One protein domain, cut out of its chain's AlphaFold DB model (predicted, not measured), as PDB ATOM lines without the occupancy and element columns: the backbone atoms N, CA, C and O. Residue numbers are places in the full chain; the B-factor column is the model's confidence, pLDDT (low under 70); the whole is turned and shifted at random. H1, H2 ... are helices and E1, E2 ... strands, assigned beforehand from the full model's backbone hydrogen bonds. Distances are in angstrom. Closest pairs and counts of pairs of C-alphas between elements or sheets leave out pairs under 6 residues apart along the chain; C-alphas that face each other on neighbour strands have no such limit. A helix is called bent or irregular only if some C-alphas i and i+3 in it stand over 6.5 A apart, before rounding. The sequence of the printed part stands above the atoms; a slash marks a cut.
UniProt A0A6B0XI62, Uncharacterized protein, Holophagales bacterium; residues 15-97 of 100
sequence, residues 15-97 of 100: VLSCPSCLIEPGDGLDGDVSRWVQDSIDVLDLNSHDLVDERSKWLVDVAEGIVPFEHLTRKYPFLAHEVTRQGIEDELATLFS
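Overview. This is residues 15 to 97 of the 100 residues of an uncharacterized protein of Holophagales bacterium (UniProt A0A6B0XI62). A small two-stranded hairpin, E1 and E2, sits in the middle, with helices partly round it: H1 beside E2 at one end of the length, H4 beside E1, and H2 reaching from near E2 to H3 and H5 at the other end. The ring is loose at H1, which touches no helix. The printed part has 83 residues, with two named strands and five named helices that follow each other along the chain as E1, E2, H1, H2, H3, H4, H5; the sheet E1 - E2 is antiparallel and the class is mostly helix. It is compact, with a radius of gyration of the C-alphas of 13.3 A, and elongated, spanning 40 by 25 by 22 A.

Arrangement. E1, residues 15 to 17, and E2, residues 22 to 25, form a hairpin, with N 15 and O 24 within hydrogen-bond range at 2.9 A. H1, residues 31 to 43, comes closest to E2 at the C-alphas of Ser 34 and Pro 25, 5.6 A. H2, residues 49 to 63, is apart from H1. With residues 58 to 62 alone, H2 only just touches H3, residues 69 to 75, with 3 pairs of C-alphas within 8 A; the closest are those of Val 62 and Phe 69, 6.1 A. H3 forms a helical hairpin with H4, residues 77 to 86, at a steep tilt of 41 degrees; their closest C-alphas are Thr 73 and Ala 80, 5.0 A. The closest C-alphas of H4 and E1 are Glu 82 and Leu 16, 6.1 A. H5, residues 89 to 95, touches H2's residues 59 to 63 alone, closest at C-alphas Ala 93 and Ala 63, 4.4 A. Every O i to N i+4 pair is within range in H1, H2, H3 and H4; H5 has 1 of 3, and 2 of 4 O i to N i+3 pairs.

Along the chain. E1 begins at C-alpha 15 (3.036, 26.490, 78.595). H1 measures 18.1 A, H2 20.6 A and H4 14.2 A. H5 is irregular, C-alphas 90 and 93 being 7.2 A apart, and ends at C-alpha 95 (10.037, 11.208, 78.082).

Size, cuts and confidence. The C-alphas farthest apart, Asp 32 and Ile 66, are 40.8 A apart. The printed part has no cut, its links are tight, and no printed residue is under 70 in pLDDT.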
ATOM      1  N   VAL A  15       2.972  27.910  78.238       98.38
ATOM      2  CA  VAL A  15       3.036  26.490  78.595       98.38
ATOM      3  C   VAL A  15       4.293  25.856  78.028       98.38
ATOM      4  O   VAL A  15       4.839  26.322  77.028       98.38
ATOM      5  N   LEU A  16       4.776  24.806  78.686       98.25
ATOM      6  CA  LEU A  16       5.912  24.025  78.216       98.25
ATOM      7  C   LEU A  16       5.407  22.829  77.410       98.25
ATOM      8  O   LEU A  16       4.665  21.995  77.919       98.25
ATOM      9  N   SER A  17       5.868  22.699  76.177       96.81
ATOM     10  CA  SER A  17       5.650  21.519  75.352       96.81
ATOM     11  C   SER A  17       6.695  20.457  75.697       96.81
ATOM     12  O   SER A  17       7.899  20.676  75.547       96.81
ATOM     13  N   CYS A  18       6.253  19.303  76.193       94.00
ATOM     14  CA  CYS A  18       7.115  18.159  76.492       94.00
ATOM     15  C   CYS A  18       6.968  17.086  75.397       94.00
ATOM     16  O   CYS A  18       5.844  16.793  74.988       94.00
ATOM     17  N   PRO A  19       8.067  16.468  74.915       94.00
ATOM     18  CA  PRO A  19       9.445  16.561  75.417       94.00
ATOM     19  C   PRO A  19      10.317  17.624  74.714       94.00
ATOM     20  O   PRO A  19      11.522  17.657  74.933       94.00
ATOM     21  N   SER A  20       9.753  18.467  73.841       95.44
ATOM     22  CA  SER A  20      10.529  19.421  73.024       95.44
ATOM     23  C   SER A  20      11.156  20.568  73.824       95.44
ATOM     24  O   SER A  20      12.078  21.218  73.336       95.44
ATOM     25  N   CYS A  21      10.654  20.833  75.033       97.00
ATOM     26  CA  CYS A  21      11.029  21.959  75.889       97.00
ATOM     27  C   CYS A  21      10.810  23.336  75.239       97.00
ATOM     28  O   CYS A  21      11.475  24.317  75.600       97.00
ATOM     29  N   LEU A  22       9.876  23.416  74.289       98.38
ATOM     30  CA  LEU A  22       9.443  24.669  73.681       98.38
ATOM     31  C   LEU A  22       8.378  25.340  74.546       98.38
ATOM     32  O   LEU A  22       7.546  24.671  75.153       98.38
ATOM     33  N   ILE A  23       8.411  26.665  74.598       98.44
ATOM     34  CA  ILE A  23       7.341  27.480  75.164       98.44
ATOM     35  C   ILE A  23       6.332  27.780  74.068       98.44
ATOM     36  O   ILE A  23       6.715  28.226  72.983       98.44
ATOM     37  N   GLU A  24       5.062  27.563  74.369       98.25
ATOM     38  CA  GLU A  24       3.941  27.772  73.457       98.25
ATOM     39  C   GLU A  24       2.851  28.601  74.159       98.25
ATOM     40  O   GLU A  24       2.801  28.636  75.398       98.25
ATOM     41  N   PRO A  25       1.975  29.294  73.408       98.12
ATOM     42  CA  PRO A  25       0.741  29.824  73.970       98.12
ATOM     43  C   PRO A  25      -0.125  28.688  74.514       98.12
ATOM     44  O   PRO A  25      -0.252  27.644  73.879       98.12
ATOM     45  N   GLY A  26      -0.745  28.896  75.672       97.50
ATOM     46  CA  GLY A  26      -1.648  27.911  76.252       97.50
ATOM     47  C   GLY A  26      -2.893  27.627  75.418       97.50
ATOM     48  O   GLY A  26      -3.365  28.448  74.623       97.50
ATOM     49  N   ASP A  27      -3.469  26.454  75.661       94.31
ATOM     50  CA  ASP A  27      -4.703  26.027  75.015       94.31
ATOM     51  C   ASP A  27      -5.907  26.853  75.482       94.31
ATOM     52  O   ASP A  27      -6.094  27.126  76.668       94.31
ATOM     53  N   GLY A  28      -6.779  27.210  74.537       94.69
ATOM     54  CA  GLY A  28      -8.046  27.883  74.836       94.69
ATOM     55  C   GLY A  28      -7.930  29.371  75.183       94.69
ATOM     56  O   GLY A  28      -8.934  29.966  75.579       94.69
ATOM     57  N   LEU A  29      -6.751  29.980  75.013       95.94
ATOM     58  CA  LEU A  29      -6.586  31.428  75.121       95.94
ATOM     59  C   LEU A  29      -7.451  32.163  74.089       95.94
ATOM     60  O   LEU A  29      -7.642  31.701  72.961       95.94
ATOM     61  N   ASP A  30      -7.935  33.348  74.468       95.31
ATOM     62  CA  ASP A  30      -8.557  34.265  73.515       95.31
ATOM     63  C   ASP A  30      -7.572  34.607  72.383       95.31
ATOM     64  O   ASP A  30      -6.359  34.668  72.598       95.31
ATOM     65  N   GLY A  31      -8.088  34.843  71.175       93.38
ATOM     66  CA  GLY A  31      -7.258  35.072  69.991       93.38
ATOM     67  C   GLY A  31      -6.285  36.246  70.136       93.38
ATOM     68  O   GLY A  31      -5.166  36.173  69.624       93.38
ATOM     69  N   ASP A  32      -6.665  37.305  70.858       93.69
ATOM     70  CA  ASP A  32      -5.756  38.423  71.117       93.69
ATOM     71  C   ASP A  32      -4.669  38.058  72.132       93.69
ATOM     72  O   ASP A  32      -3.499  38.373  71.904       93.69
ATOM     73  N   VAL A  33      -5.029  37.344  73.203       95.44
ATOM     74  CA  VAL A  33      -4.086  36.903  74.245       95.44
ATOM     75  C   VAL A  33      -3.085  35.898  73.680       95.44
ATOM     76  O   VAL A  33      -1.883  36.072  73.859       95.44
ATOM     77  N   SER A  34      -3.561  34.900  72.931       96.75
ATOM     78  CA  SER A  34      -2.718  33.908  72.252       96.75
ATOM     79  C   SER A  34      -1.693  34.584  71.340       96.75
ATOM     80  O   SER A  34      -0.501  34.281  71.408       96.75
ATOM     81  N   ARG A  35      -2.129  35.579  70.554       96.00
ATOM     82  CA  ARG A  35      -1.230  36.372  69.711       96.00
ATOM     83  C   ARG A  35      -0.199  37.146  70.530       96.00
ATOM     84  O   ARG A  35       0.965  37.138  70.160       96.00
ATOM     85  N   TRP A  36      -0.585  37.808  71.621       96.19
ATOM     86  CA  TRP A  36       0.380  38.560  72.436       96.19
ATOM     87  C   TRP A  36       1.414  37.650  73.097       96.19
ATOM     88  O   TRP A  36       2.588  38.015  73.185       96.19
ATOM     89  N   VAL A  37       0.993  36.472  73.555       97.50
ATOM     90  CA  VAL A  37       1.904  35.456  74.086       97.50
ATOM     91  C   VAL A  37       2.872  34.998  72.999       97.50
ATOM     92  O   VAL A  37       4.078  35.023  73.234       97.50
ATOM     93  N   GLN A  38       2.374  34.670  71.804       97.75
ATOM     94  CA  GLN A  38       3.226  34.281  70.679       97.75
ATOM     95  C   GLN A  38       4.221  35.387  70.307       97.75
ATOM     96  O   GLN A  38       5.418  35.127  70.231       97.75
ATOM     97  N   ASP A  39       3.756  36.634  70.183       97.50
ATOM     98  CA  ASP A  39       4.617  37.790  69.912       97.50
ATOM     99  C   ASP A  39       5.709  37.927  70.992       97.50
ATOM    100  O   ASP A  39       6.858  38.234  70.688       97.50
ATOM    101  N   SER A  40       5.384  37.649  72.260       97.69
ATOM    102  CA  SER A  40       6.356  37.678  73.364       97.69
ATOM    103  C   SER A  40       7.392  36.564  73.259       97.69
ATOM    104  O   SER A  40       8.571  36.821  73.495       97.69
ATOM    105  N   ILE A  41       6.963  35.345  72.914       97.81
ATOM    106  CA  ILE A  41       7.850  34.196  72.690       97.81
ATOM    107  C   ILE A  41       8.853  34.528  71.584       97.81
ATOM    108  O   ILE A  41      10.051  34.318  71.772       97.81
ATOM    109  N   ASP A  42       8.368  35.099  70.482       97.62
ATOM    110  CA  ASP A  42       9.172  35.400  69.300       97.62
ATOM    111  C   ASP A  42      10.114  36.591  69.533       97.62
ATOM    112  O   ASP A  42      11.296  36.531  69.201       97.62
ATOM    113  N   VAL A  43       9.623  37.684  70.131       97.38
ATOM    114  CA  VAL A  43      10.416  38.907  70.356       97.38
ATOM    115  C   VAL A  43      11.481  38.711  71.431       97.38
ATOM    116  O   VAL A  43      12.573  39.273  71.316       97.38
ATOM    117  N   LEU A  44      11.175  37.951  72.485       96.69
ATOM    118  CA  LEU A  44      12.129  37.650  73.555       96.69
ATOM    119  C   LEU A  44      12.991  36.417  73.254       96.69
ATOM    120  O   LEU A  44      13.858  36.092  74.063       96.69
ATOM    121  N   ASP A  45      12.750  35.747  72.125       97.44
ATOM    122  CA  ASP A  45      13.444  34.531  71.699       97.44
ATOM    123  C   ASP A  45      13.475  33.459  72.806       97.44
ATOM    124  O   ASP A  45      14.501  32.846  73.121       97.44
ATOM    125  N   LEU A  46      12.313  33.235  73.442       97.50
ATOM    126  CA  LEU A  46      12.174  32.312  74.581       97.50
ATOM    127  C   LEU A  46      12.451  30.851  74.199       97.50
ATOM    128  O   LEU A  46      12.624  30.004  75.079       97.50
ATOM    129  N   ASN A  47      12.491  30.564  72.898       98.50
ATOM    130  CA  ASN A  47      12.815  29.270  72.308       98.50
ATOM    131  C   ASN A  47      14.166  29.267  71.583       98.50
ATOM    132  O   ASN A  47      14.409  28.388  70.755       98.50
ATOM    133  N   SER A  48      15.059  30.205  71.910       98.38
ATOM    134  CA  SER A  48      16.452  30.118  71.481       98.38
ATOM    135  C   SER A  48      17.062  28.774  71.885       98.38
ATOM    136  O   SER A  48      16.708  28.187  72.914       98.38
ATOM    137  N   HIS A  49      17.996  28.288  71.068       97.69
ATOM    138  CA  HIS A  49      18.648  26.992  71.266       97.69
ATOM    139  C   HIS A  49      19.214  26.840  72.686       97.69
ATOM    140  O   HIS A  49      18.977  25.829  73.337       97.69
ATOM    141  N   ASP A  50      19.882  27.878  73.198       97.94
ATOM    142  CA  ASP A  50      20.495  27.865  74.529       97.94
ATOM    143  C   ASP A  50      19.456  27.691  75.650       97.94
ATOM    144  O   ASP A  50      19.684  26.936  76.595       97.94
ATOM    145  N   LEU A  51      18.292  28.345  75.538       97.88
ATOM    146  CA  LEU A  51      17.220  28.233  76.532       97.88
ATOM    147  C   LEU A  51      16.511  26.876  76.462       97.88
ATOM    148  O   LEU A  51      16.170  26.306  77.499       97.88
ATOM    149  N   VAL A  52      16.283  26.345  75.257       98.00
ATOM    150  CA  VAL A  52      15.684  25.013  75.067       98.00
ATOM    151  C   VAL A  52      16.606  23.924  75.616       98.00
ATOM    152  O   VAL A  52      16.142  23.038  76.342       98.00
ATOM    153  N   ASP A  53      17.905  24.017  75.337       97.06
ATOM    154  CA  ASP A  53      18.921  23.096  75.850       97.06
ATOM    155  C   ASP A  53      19.014  23.154  77.374       97.06
ATOM    156  O   ASP A  53      19.066  22.114  78.035       97.06
ATOM    157  N   GLU A  54      18.994  24.356  77.956       97.38
ATOM    158  CA  GLU A  54      19.015  24.531  79.406       97.38
ATOM    159  C   GLU A  54      17.796  23.869  80.065       97.38
ATOM    160  O   GLU A  54      17.959  23.080  81.000       97.38
ATOM    161  N   ARG A  55      16.581  24.126  79.557       97.31
ATOM    162  CA  ARG A  55      15.350  23.494  80.066       97.31
ATOM    163  C   ARG A  55      15.412  21.972  79.956       97.31
ATOM    164  O   ARG A  55      15.119  21.278  80.930       97.31
ATOM    165  N   SER A  56      15.848  21.466  78.803       96.38
ATOM    166  CA  SER A  56      15.981  20.029  78.545       96.38
ATOM    167  C   SER A  56      16.972  19.379  79.499       96.38
ATOM    168  O   SER A  56      16.661  18.356  80.099       96.38
ATOM    169  N   LYS A  57      18.138  19.998  79.707       96.00
ATOM    170  CA  LYS A  57      19.152  19.493  80.632       96.00
ATOM    171  C   LYS A  57      18.612  19.373  82.053       96.00
ATOM    172  O   LYS A  57      18.823  18.350  82.690       96.00
ATOM    173  N   TRP A  58      17.898  20.385  82.544       96.69
ATOM    174  CA  TRP A  58      17.307  20.325  83.882       96.69
ATOM    175  C   TRP A  58      16.273  19.208  84.022       96.69
ATOM    176  O   TRP A  58      16.255  18.531  85.048       96.69
ATOM    177  N   LEU A  59      15.435  18.994  83.004       96.25
ATOM    178  CA  LEU A  59      14.458  17.904  83.017       96.25
ATOM    179  C   LEU A  59      15.123  16.528  82.902       96.25
ATOM    180  O   LEU A  59      14.702  15.612  83.602       96.25
ATOM    181  N   VAL A  60      16.195  16.394  82.114       95.56
ATOM    182  CA  VAL A  60      17.023  15.177  82.043       95.56
ATOM    183  C   VAL A  60      17.702  14.897  83.385       95.56
ATOM    184  O   VAL A  60      17.592  13.789  83.897       95.56
ATOM    185  N   ASP A  61      18.342  15.891  84.003       95.62
ATOM    186  CA  ASP A  61      19.022  15.724  85.292       95.62
ATOM    187  C   ASP A  61      18.037  15.267  86.388       95.62
ATOM    188  O   ASP A  61      18.389  14.471  87.263       95.62
ATOM    189  N   VAL A  62      16.787  15.741  86.342       95.50
ATOM    190  CA  VAL A  62      15.714  15.264  87.228       95.50
ATOM    191  C   VAL A  62      15.265  13.851  86.858       95.50
ATOM    192  O   VAL A  62      15.160  12.999  87.739       95.50
ATOM    193  N   ALA A  63      15.042  13.582  85.571       94.38
ATOM    194  CA  ALA A  63      14.634  12.280  85.046       94.38
ATOM    195  C   ALA A  63      15.639  11.161  85.381       94.38
ATOM    196  O   ALA A  63      15.247  10.030  85.668       94.38
ATOM    197  N   GLU A  64      16.936  11.476  85.390       93.81
ATOM    198  CA  GLU A  64      18.025  10.561  85.748       93.81
ATOM    199  C   GLU A  64      18.280  10.477  87.265       93.81
ATOM    200  O   GLU A  64      19.108   9.681  87.717       93.81
ATOM    201  N   GLY A  65      17.579  11.280  88.073       94.00
ATOM    202  CA  GLY A  65      17.750  11.337  89.526       94.00
ATOM    203  C   GLY A  65      19.043  12.020  89.985       94.00
ATOM    204  O   GLY A  65      19.404  11.913  91.158       94.00
ATOM    205  N   ILE A  66      19.742  12.728  89.091       95.81
ATOM    206  CA  ILE A  66      20.925  13.547  89.406       95.81
ATOM    207  C   ILE A  66      20.505  14.756  90.253       95.81
ATOM    208  O   ILE A  66      21.185  15.124  91.215       95.81
ATOM    209  N   VAL A  67      19.366  15.358  89.908       94.69
ATOM    210  CA  VAL A  67      18.785  16.522  90.580       94.69
ATOM    211  C   VAL A  67      17.440  16.139  91.210       94.69
ATOM    212  O   VAL A  67      16.546  15.671  90.513       94.69
ATOM    213  N   PRO A  68      17.225  16.375  92.518       95.75
ATOM    214  CA  PRO A  68      15.908  16.192  93.129       95.75
ATOM    215  C   PRO A  68      14.876  17.184  92.575       95.75
ATOM    216  O   PRO A  68      15.189  18.363  92.396       95.75
ATOM    217  N   PHE A  69      13.617  16.766  92.420       95.56
ATOM    218  CA  PHE A  69      12.537  17.637  91.925       95.56
ATOM    219  C   PHE A  69      12.323  18.908  92.776       95.56
ATOM    220  O   PHE A  69      12.048  19.986  92.247       95.56
ATOM    221  N   GLU A  70      12.544  18.839  94.094       96.75
ATOM    222  CA  GLU A  70      12.523  20.025  94.969       96.75
ATOM    223  C   GLU A  70      13.558  21.080  94.529       96.75
ATOM    224  O   GLU A  70      13.318  22.288  94.601       96.75
ATOM    225  N   HIS A  71      14.717  20.641  94.031       96.81
ATOM    226  CA  HIS A  71      15.744  21.546  93.535       96.81
ATOM    227  C   HIS A  71      15.313  22.220  92.228       96.81
ATOM    228  O   HIS A  71      15.503  23.432  92.093       96.81
ATOM    229  N   LEU A  72      14.671  21.476  91.317       96.44
ATOM    230  CA  LEU A  72      14.043  22.040  90.118       96.44
ATOM    231  C   LEU A  72      13.002  23.094  90.507       96.44
ATOM    232  O   LEU A  72      13.067  24.220  90.029       96.44
ATOM    233  N   THR A  73      12.126  22.775  91.461       97.00
ATOM    234  CA  THR A  73      11.072  23.681  91.954       97.00
ATOM    235  C   THR A  73      11.634  25.007  92.464       97.00
ATOM    236  O   THR A  73      11.065  26.070  92.227       97.00
ATOM    237  N   ARG A  74      12.784  24.975  93.143       97.19
ATOM    238  CA  ARG A  74      13.423  26.180  93.691       97.19
ATOM    239  C   ARG A  74      14.191  27.000  92.657       97.19
ATOM    240  O   ARG A  74      14.374  28.197  92.871       97.19
ATOM    241  N   LYS A  75      14.723  26.363  91.613       96.88
ATOM    242  CA  LYS A  75      15.610  27.001  90.627       96.88
ATOM    243  C   LYS A  75      14.884  27.407  89.350       96.88
ATOM    244  O   LYS A  75      15.104  28.510  88.866       96.88
ATOM    245  N   TYR A  76      14.000  26.545  88.864       96.62
ATOM    246  CA  TYR A  76      13.205  26.714  87.652       96.62
ATOM    247  C   TYR A  76      11.732  26.444  87.990       96.62
ATOM    248  O   TYR A  76      11.169  25.437  87.557       96.62
ATOM    249  N   PRO A  77      11.090  27.332  88.776       96.81
ATOM    250  CA  PRO A  77       9.721  27.129  89.252       96.81
ATOM    251  C   PRO A  77       8.716  26.945  88.111       96.81
ATOM    252  O   PRO A  77       7.776  26.175  88.258       96.81
ATOM    253  N   PHE A  78       8.943  27.589  86.960       96.88
ATOM    254  CA  PHE A  78       8.120  27.405  85.765       96.88
ATOM    255  C   PHE A  78       8.161  25.960  85.234       96.88
ATOM    256  O   PHE A  78       7.115  25.384  84.960       96.88
ATOM    257  N   LEU A  79       9.347  25.340  85.151       97.62
ATOM    258  CA  LEU A  79       9.472  23.951  84.690       97.62
ATOM    259  C   LEU A  79       8.794  22.984  85.656       97.62
ATOM    260  O   LEU A  79       8.049  22.109  85.229       97.62
ATOM    261  N   ALA A  80       9.023  23.160  86.959       97.81
ATOM    262  CA  ALA A  80       8.386  22.324  87.970       97.81
ATOM    263  C   ALA A  80       6.857  22.457  87.934       97.81
ATOM    264  O   ALA A  80       6.153  21.450  88.005       97.81
ATOM    265  N   HIS A  81       6.350  23.684  87.772       97.56
ATOM    266  CA  HIS A  81       4.923  23.936  87.612       97.56
ATOM    267  C   HIS A  81       4.351  23.185  86.406       97.56
ATOM    268  O   HIS A  81       3.366  22.470  86.562       97.56
ATOM    269  N   GLU A  82       4.988  23.271  85.237       98.00
ATOM    270  CA  GLU A  82       4.494  22.614  84.024       98.00
ATOM    271  C   GLU A  82       4.558  21.085  84.093       98.00
ATOM    272  O   GLU A  82       3.608  20.419  83.683       98.00
ATOM    273  N   VAL A  83       5.617  20.520  84.678       97.06
ATOM    274  CA  VAL A  83       5.709  19.072  84.937       97.06
ATOM    275  C   VAL A  83       4.559  18.608  85.839       97.06
ATOM    276  O   VAL A  83       3.903  17.609  85.538       97.06
ATOM    277  N   THR A  84       4.275  19.366  86.904       97.12
ATOM    278  CA  THR A  84       3.177  19.072  87.839       97.12
ATOM    279  C   THR A  84       1.818  19.200  87.144       97.12
ATOM    280  O   THR A  84       0.979  18.308  87.243       97.12
ATOM    281  N   ARG A  85       1.594  20.296  86.400       96.38
ATOM    282  CA  ARG A  85       0.341  20.591  85.683       96.38
ATOM    283  C   ARG A  85       0.004  19.504  84.666       96.38
ATOM    284  O   ARG A  85      -1.163  19.152  84.511       96.38
ATOM    285  N   GLN A  86       1.018  18.986  83.975       95.75
ATOM    286  CA  GLN A  86       0.869  17.926  82.979       95.75
ATOM    287  C   GLN A  86       0.785  16.526  83.607       95.75
ATOM    288  O   GLN A  86       0.409  15.584  82.916       95.75
ATOM    289  N   GLY A  87       1.103  16.377  84.898       96.06
ATOM    290  CA  GLY A  87       1.089  15.090  85.596       96.06
ATOM    291  C   GLY A  87       2.193  14.132  85.145       96.06
ATOM    292  O   GLY A  87       2.026  12.923  85.263       96.06
ATOM    293  N   ILE A  88       3.305  14.657  84.619       95.31
ATOM    294  CA  ILE A  88       4.373  13.856  83.989       95.31
ATOM    295  C   ILE A  88       5.568  13.590  84.912       95.31
ATOM    296  O   ILE A  88       6.602  13.125  84.444       95.31
ATOM    297  N   GLU A  89       5.457  13.871  86.212       93.44
ATOM    298  CA  GLU A  89       6.536  13.699  87.204       93.44
ATOM    299  C   GLU A  89       7.129  12.281  87.180       93.44
ATOM    300  O   GLU A  89       8.344  12.116  87.059       93.44
ATOM    301  N   ASP A  90       6.264  11.264  87.207       91.19
ATOM    302  CA  ASP A  90       6.652   9.847  87.161       91.19
ATOM    303  C   ASP A  90       7.049   9.380  85.743       91.19
ATOM    304  O   ASP A  90       7.658   8.322  85.569       91.19
ATOM    305  N   GLU A  91       6.728  10.171  84.715       92.44
ATOM    306  CA  GLU A  91       6.972   9.861  83.300       92.44
ATOM    307  C   GLU A  91       8.228  10.542  82.742       92.44
ATOM    308  O   GLU A  91       8.685  10.178  81.655       92.44
ATOM    309  N   LEU A  92       8.838  11.471  83.488       92.19
ATOM    310  CA  LEU A  92      10.036  12.209  83.072       92.19
ATOM    311  C   LEU A  92      11.157  11.279  82.591       92.19
ATOM    312  O   LEU A  92      11.746  11.518  81.539       92.19
ATOM    313  N   ALA A  93      11.402  10.182  83.314       90.00
ATOM    314  CA  ALA A  93      12.394   9.177  82.938       90.00
ATOM    315  C   ALA A  93      12.128   8.560  81.559       90.00
ATOM    316  O   ALA A  93      13.074   8.245  80.850       90.00
ATOM    317  N   THR A  94      10.864   8.402  81.164       91.06
ATOM    318  CA  THR A  94      10.485   7.831  79.862       91.06
ATOM    319  C   THR A  94      10.531   8.881  78.753       91.06
ATOM    320  O   THR A  94      10.975   8.592  77.644       91.06
ATOM    321  N   LEU A  95      10.091  10.106  79.047       90.56
ATOM    322  CA  LEU A  95      10.037  11.208  78.082       90.56
ATOM    323  C   LEU A  95      11.425  11.741  77.713       90.56
ATOM    324  O   LEU A  95      11.647  12.131  76.569       90.56
ATOM    325  N   PHE A  96      12.349  11.735  78.674       88.69
ATOM    326  CA  PHE A  96      13.685  12.314  78.536       88.69
ATOM    327  C   PHE A  96      14.814  11.276  78.573       88.69
ATOM    328  O   PHE A  96      15.985  11.654  78.528       88.69
ATOM    329  N   SER A  97      14.505   9.972  78.615       76.50
ATOM    330  CA  SER A  97      15.541   8.938  78.513       76.50
ATOM    331  C   SER A  97      16.311   9.063  77.203       76.50
ATOM    332  O   SER A  97      15.750   8.900  76.117       76.50
TER     333      SER A  97